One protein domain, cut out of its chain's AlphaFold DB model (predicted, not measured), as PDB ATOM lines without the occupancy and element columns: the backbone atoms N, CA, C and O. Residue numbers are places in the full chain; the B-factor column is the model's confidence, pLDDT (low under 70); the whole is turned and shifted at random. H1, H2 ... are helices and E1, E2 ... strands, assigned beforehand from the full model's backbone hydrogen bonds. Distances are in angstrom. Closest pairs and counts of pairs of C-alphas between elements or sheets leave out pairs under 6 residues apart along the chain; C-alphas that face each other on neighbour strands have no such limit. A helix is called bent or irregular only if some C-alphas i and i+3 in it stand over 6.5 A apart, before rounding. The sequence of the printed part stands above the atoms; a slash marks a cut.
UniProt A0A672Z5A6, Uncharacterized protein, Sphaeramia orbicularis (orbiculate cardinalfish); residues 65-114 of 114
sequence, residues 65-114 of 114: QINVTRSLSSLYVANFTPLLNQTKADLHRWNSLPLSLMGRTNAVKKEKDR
ATOM      1  N   GLN A  65     206.477 205.154 272.302       93.56
ATOM      2  CA  GLN A  65     206.409 203.830 272.944       93.56
ATOM      3  C   GLN A  65     205.961 203.808 274.418       93.56
ATOM      4  O   GLN A  65     205.704 202.731 274.943       93.56
ATOM      5  N   ILE A  66     205.741 204.962 275.046       95.25
ATOM      6  CA  ILE A  66     205.206 205.067 276.403       95.25
ATOM      7  C   ILE A  66     203.677 205.114 276.335       95.25
ATOM      8  O   ILE A  66     203.087 205.927 275.621       95.25
ATOM      9  N   ASN A  67     203.015 204.239 277.083       96.38
ATOM     10  CA  ASN A  67     201.575 204.267 277.288       96.38
ATOM     11  C   ASN A  67     201.242 205.326 278.350       96.38
ATOM     12  O   ASN A  67     201.535 205.155 279.534       96.38
ATOM     13  N   VAL A  68     200.609 206.414 277.924       95.62
ATOM     14  CA  VAL A  68     200.046 207.443 278.799       95.62
ATOM     15  C   VAL A  68     198.662 206.984 279.245       95.62
ATOM     16  O   VAL A  68     197.792 206.722 278.414       95.62
ATOM     17  N   THR A  69     198.456 206.891 280.554       95.19
ATOM     18  CA  THR A  69     197.202 206.450 281.174       95.19
ATOM     19  C   THR A  69     196.471 207.608 281.842       95.19
ATOM     20  O   THR A  69     197.062 208.631 282.180       95.19
ATOM     21  N   ARG A  70     195.165 207.437 282.078       91.50
ATOM     22  CA  ARG A  70     194.340 208.390 282.842       91.50
ATOM     23  C   ARG A  70     194.833 208.587 284.276       91.50
ATOM     24  O   ARG A  70     194.895 209.719 284.745       91.50
ATOM     25  N   SER A  71     195.148 207.488 284.958       91.31
ATOM     26  CA  SER A  71     195.682 207.515 286.319       91.31
ATOM     27  C   SER A  71     197.202 207.475 286.295       91.31
ATOM     28  O   SER A  71     197.783 206.638 285.598       91.31
ATOM     29  N   LEU A  72     197.835 208.316 287.114       90.19
ATOM     30  CA  LEU A  72     199.280 208.280 287.338       90.19
ATOM     31  C   LEU A  72     199.718 206.960 287.983       90.19
ATOM     32  O   LEU A  72     200.757 206.421 287.617       90.19
ATOM     33  N   SER A  73     198.902 206.390 288.877       93.12
ATOM     34  CA  SER A  73     199.216 205.111 289.531       93.12
ATOM     35  C   SER A  73     199.308 203.946 288.541       93.12
ATOM     36  O   SER A  73     200.059 202.999 288.757       93.12
ATOM     37  N   SER A  74     198.590 204.028 287.418       94.00
ATOM     38  CA  SER A  74     198.602 203.000 286.373       94.00
ATOM     39  C   SER A  74     199.779 203.130 285.403       94.00
ATOM     40  O   SER A  74     200.050 202.172 284.679       94.00
ATOM     41  N   LEU A  75     200.500 204.261 285.389       94.25
ATOM     42  CA  LEU A  75     201.620 204.479 284.464       94.25
ATOM     43  C   LEU A  75     202.727 203.450 284.668       94.25
ATOM     44  O   LEU A  75     203.274 202.947 283.686       94.25
ATOM     45  N   TYR A  76     203.038 203.120 285.926       94.69
ATOM     46  CA  TYR A  76     204.080 202.145 286.233       94.69
ATOM     47  C   TYR A  76     203.733 200.779 285.638       94.69
ATOM     48  O   TYR A  76     204.476 200.237 284.825       94.69
ATOM     49  N   VAL A  77     202.554 200.259 285.980       96.06
ATOM     50  CA  VAL A  77     202.110 198.933 285.539       96.06
ATOM     51  C   VAL A  77     201.967 198.868 284.018       96.06
ATOM     52  O   VAL A  77     202.362 197.878 283.412       96.06
ATOM     53  N   ALA A  78     201.460 199.927 283.380       96.12
ATOM     54  CA  ALA A  78     201.236 199.956 281.935       96.12
ATOM     55  C   ALA A  78     202.527 199.992 281.092       96.12
ATOM     56  O   ALA A  78     202.463 199.719 279.891       96.12
ATOM     57  N   ASN A  79     203.670 200.347 281.690       96.38
ATOM     58  CA  ASN A  79     204.936 200.539 280.975       96.38
ATOM     59  C   ASN A  79     206.057 199.629 281.490       96.38
ATOM     60  O   ASN A  79     206.686 198.926 280.705       96.38
ATOM     61  N   PHE A  80     206.289 199.598 282.803       95.88
ATOM     62  CA  PHE A  80     207.408 198.866 283.393       95.88
ATOM     63  C   PHE A  80     207.136 197.375 283.526       95.88
ATOM     64  O   PHE A  80     208.045 196.585 283.304       95.88
ATOM     65  N   THR A  81     205.909 196.953 283.841       96.31
ATOM     66  CA  THR A  81     205.613 195.517 283.967       96.31
ATOM     67  C   THR A  81     205.851 194.755 282.652       96.31
ATOM     68  O   THR A  81     206.562 193.749 282.688       96.31
ATOM     69  N   PRO A  82     205.351 195.214 281.481       95.44
ATOM     70  CA  PRO A  82     205.668 194.584 280.200       95.44
ATOM     71  C   PRO A  82     207.165 194.602 279.891       95.44
ATOM     72  O   PRO A  82     207.704 193.576 279.484       95.44
ATOM     73  N   LEU A  83     207.836 195.732 280.144       94.25
ATOM     74  CA  LEU A  83     209.273 195.878 279.925       94.25
ATOM     75  C   LEU A  83     210.070 194.870 280.762       94.25
ATOM     76  O   LEU A  83     210.900 194.148 280.228       94.25
ATOM     77  N   LEU A  84     209.778 194.753 282.059       96.12
ATOM     78  CA  LEU A  84     210.437 193.800 282.953       96.12
ATOM     79  C   LEU A  84     210.212 192.352 282.513       96.12
ATOM     80  O   LEU A  84     211.137 191.542 282.573       96.12
ATOM     81  N   ASN A  85     209.000 192.015 282.075       96.31
ATOM     82  CA  ASN A  85     208.692 190.674 281.583       96.31
ATOM     83  C   ASN A  85     209.446 190.364 280.288       96.31
ATOM     84  O   ASN A  85     209.992 189.270 280.154       96.31
ATOM     85  N   GLN A  86     209.527 191.331 279.373       94.00
ATOM     86  CA  GLN A  86     210.301 191.203 278.145       94.00
ATOM     87  C   GLN A  86     211.792 191.033 278.449       94.00
ATOM     88  O   GLN A  86     212.389 190.061 278.001       94.00
ATOM     89  N   THR A  87     212.360 191.872 279.320       92.25
ATOM     90  CA  THR A  87     213.754 191.749 279.763       92.25
ATOM     91  C   THR A  87     214.035 190.379 280.379       92.25
ATOM     92  O   THR A  87     215.045 189.756 280.065       92.25
ATOM     93  N   LYS A  88     213.142 189.855 281.233       94.12
ATOM     94  CA  LYS A  88     213.288 188.502 281.801       94.12
ATOM     95  C   LYS A  88     213.277 187.420 280.718       94.12
ATOM     96  O   LYS A  88     214.099 186.507 280.773       94.12
ATOM     97  N   ALA A  89     212.370 187.521 279.747       92.75
ATOM     98  CA  ALA A  89     212.289 186.579 278.635       92.75
ATOM     99  C   ALA A  89     213.549 186.626 277.753       92.75
ATOM    100  O   ALA A  89     214.080 185.579 277.379       92.75
ATOM    101  N   ASP A  90     214.073 187.822 277.484       89.25
ATOM    102  CA  ASP A  90     215.302 188.013 276.717       89.25
ATOM    103  C   ASP A  90     216.527 187.454 277.445       89.25
ATOM    104  O   ASP A  90     217.308 186.715 276.845       89.25
ATOM    105  N   LEU A  91     216.649 187.696 278.754       88.50
ATOM    106  CA  LEU A  91     217.707 187.105 279.577       88.50
ATOM    107  C   LEU A  91     217.634 185.572 279.590       88.50
ATOM    108  O   LEU A  91     218.665 184.910 279.460       88.50
ATOM    109  N   HIS A  92     216.433 184.995 279.698       90.44
ATOM    110  CA  HIS A  92     216.246 183.544 279.639       90.44
ATOM    111  C   HIS A  92     216.675 182.974 278.279       90.44
ATOM    112  O   HIS A  92     217.389 181.974 278.217       90.44
ATOM    113  N   ARG A  93     216.298 183.642 277.182       87.56
ATOM    114  CA  ARG A  93     216.706 183.275 275.820       87.56
ATOM    115  C   ARG A  93     218.216 183.377 275.615       87.56
ATOM    116  O   ARG A  93     218.792 182.525 274.954       87.56
ATOM    117  N   TRP A  94     218.880 184.394 276.157       83.50
ATOM    118  CA  TRP A  94     220.339 184.497 276.054       83.50
ATOM    119  C   TRP A  94     221.058 183.466 276.907       83.50
ATOM    120  O   TRP A  94     222.165 183.052 276.561       83.50
ATOM    121  N   ASN A  95     220.432 183.017 277.997       85.00
ATOM    122  CA  ASN A  95     221.029 182.000 278.838       85.00
ATOM    123  C   ASN A  95     221.234 180.667 278.101       85.00
ATOM    124  O   ASN A  95     222.241 180.001 278.342       85.00
ATOM    125  N   SER A  96     220.332 180.316 277.180       86.75
ATOM    126  CA  SER A  96     220.422 179.088 276.380       86.75
ATOM    127  C   SER A  96     221.417 179.160 275.217       86.75
ATOM    128  O   SER A  96     221.700 178.136 274.600       86.75
ATOM    129  N   LEU A  97     221.982 180.335 274.912       87.25
ATOM    130  CA  LEU A  97     222.979 180.467 273.851       87.25
ATOM    131  C   LEU A  97     224.357 179.965 274.324       87.25
ATOM    132  O   LEU A  97     224.784 180.298 275.438       87.25
ATOM    133  N   PRO A  98     225.117 179.245 273.476       88.19
ATOM    134  CA  PRO A  98     226.469 178.781 273.787       88.19
ATOM    135  C   PRO A  98     227.492 179.928 273.665       88.19
ATOM    136  O   PRO A  98     228.422 179.888 272.865       88.19
ATOM    137  N   LEU A  99     227.292 180.999 274.434       86.25
ATOM    138  CA  LEU A  99     228.166 182.169 274.483       86.25
ATOM    139  C   LEU A  99     229.089 182.107 275.698       86.25
ATOM    140  O   LEU A  99     228.639 181.814 276.811       86.25
ATOM    141  N   SER A 100     230.350 182.490 275.494       88.94
ATOM    142  CA  SER A 100     231.289 182.764 276.586       88.94
ATOM    143  C   SER A 100     230.788 183.911 277.470       88.94
ATOM    144  O   SER A 100     229.947 184.716 277.059       88.94
ATOM    145  N   LEU A 101     231.340 184.044 278.678       85.62
ATOM    146  CA  LEU A 101     230.993 185.139 279.590       85.62
ATOM    147  C   LEU A 101     231.209 186.526 278.947       85.62
ATOM    148  O   LEU A 101     230.370 187.419 279.071       85.62
ATOM    149  N   MET A 102     232.295 186.686 278.185       88.44
ATOM    150  CA  MET A 102     232.566 187.908 277.420       88.44
ATOM    151  C   MET A 102     231.560 188.101 276.272       88.44
ATOM    152  O   MET A 102     231.101 189.214 276.028       88.44
ATOM    153  N   GLY A 103     231.148 187.024 275.598       87.44
ATOM    154  CA  GLY A 103     230.080 187.076 274.596       87.44
ATOM    155  C   GLY A 103     228.744 187.543 275.185       87.44
ATOM    156  O   GLY A 103     228.061 188.371 274.586       87.44
ATOM    157  N   ARG A 104     228.403 187.079 276.394       86.00
ATOM    158  CA  ARG A 104     227.171 187.451 277.111       86.00
ATOM    159  C   ARG A 104     227.167 188.918 277.546       86.00
ATOM    160  O   ARG A 104     226.184 189.612 277.313       86.00
ATOM    161  N   THR A 105     228.264 189.414 278.119       86.31
ATOM    162  CA  THR A 105     228.376 190.836 278.515       86.31
ATOM    163  C   THR A 105     228.275 191.775 277.312       86.31
ATOM    164  O   THR A 105     227.572 192.783 277.374       86.31
ATOM    165  N   ASN A 106     228.891 191.408 276.186       86.44
ATOM    166  CA  ASN A 106     228.778 192.165 274.941       86.44
ATOM    167  C   ASN A 106     227.358 192.145 274.357       86.44
ATOM    168  O   ASN A 106     226.903 193.172 273.856       86.44
ATOM    169  N   ALA A 107     226.645 191.017 274.439       83.44
ATOM    170  CA  ALA A 107     225.257 190.921 273.985       83.44
ATOM    171  C   ALA A 107     224.330 191.863 274.775       83.44
ATOM    172  O   ALA A 107     223.596 192.640 274.170       83.44
ATOM    173  N   VAL A 108     224.440 191.871 276.110       84.12
ATOM    174  CA  VAL A 108     223.671 192.787 276.975       84.12
ATOM    175  C   VAL A 108     224.016 194.249 276.679       84.12
ATOM    176  O   VAL A 108     223.128 195.095 276.613       84.12
ATOM    177  N   LYS A 109     225.303 194.556 276.472       84.12
ATOM    178  CA  LYS A 109     225.759 195.920 276.180       84.12
ATOM    179  C   LYS A 109     225.175 196.455 274.869       84.12
ATOM    180  O   LYS A 109     224.676 197.572 274.858       84.12
ATOM    181  N   LYS A 110     225.181 195.658 273.793       79.81
ATOM    182  CA  LYS A 110     224.648 196.087 272.487       79.81
ATOM    183  C   LYS A 110     223.141 196.343 272.489       79.81
ATOM    184  O   LYS A 110     222.694 197.190 271.728       79.81
ATOM    185  N   GLU A 111     222.373 195.629 273.309       71.38
ATOM    186  CA  GLU A 111     220.920 195.837 273.397       71.38
ATOM    187  C   GLU A 111     220.566 197.141 274.127       71.38
ATOM    188  O   GLU A 111     219.568 197.773 273.810       71.38
ATOM    189  N   LYS A 112     221.408 197.588 275.069       65.25
ATOM    190  CA  LYS A 112     221.240 198.882 275.749       65.25
ATOM    191  C   LYS A 112     221.429 200.080 274.807       65.25
ATOM    192  O   LYS A 112     220.828 201.124 275.038       65.25
ATOM    193  N   ASP A 113     222.278 199.933 273.794       56.03
ATOM    194  CA  ASP A 113     222.669 201.006 272.869       56.03
ATOM    195  C   ASP A 113     221.772 201.076 271.612       56.03
ATOM    196  O   ASP A 113     222.101 201.778 270.653       56.03
ATOM    197  N   ARG A 114     220.666 200.321 271.591       54.84
ATOM    198  CA  ARG A 114     219.733 200.183 270.466       54.84
ATOM    199  C   ARG A 114     218.451 200.980 270.688       54.84
ATOM    200  O   ARG A 114     217.934 201.507 269.677       54.84
TER     201      ARG A 114
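What this domain is: This is residues 65 to 114 of the 114 residues of an uncharacterized protein of Sphaeramia orbicularis (orbiculate cardinalfish) (UniProt A0A672Z5A6). One long helix, H1, makes the long axis; the short strand E1 folds back beside its first end and the shorter helix H2 folds back from its last end, leaving the middle of H1 bare. The printed part has 50 residues, in the order E1, H1, H2, and is mostly helix. It is a rod, only just extended and close to loose, with a radius of gyration of the C-alphas of 14.7 A and spans of 45 by 20 by 12 A.

How they stand to each other: H1, residues 73 to 95, and H2, residues 101 to 112, are close but not clearly touching; their closest C-alphas, of Trp 94 and Arg 104, are 7.5 A apart. They run opposite ways at a shallow tilt of 31 degrees. E1, residues 66 to 69, pairs with no named strand; its closest C-alpha to H1 is that of Thr 69, 5.9 A from that of Leu 75. E1 and H2 are apart. Every O i to N i+4 pair is within hydrogen-bond range in H2, and 16 of 19 in H1.

Where its parts are: H1 measures 33.5 A from C-alpha 73 at (199.216, 205.111, 289.531) to C-alpha 95; it is irregular, but only just, with C-alphas 73 and 76 6.6 A apart. H2 measures 17.3 A, ending at C-alpha 112 at (221.240, 198.882, 275.749). E1 measures 9.4 A.

The domain as a whole: The C-alphas farthest apart, of Arg 70 and Ser 100, are 45.4 A apart. Both links are tight, and the printed part has no cut. Residues 112 to 114 have pLDDT under 70.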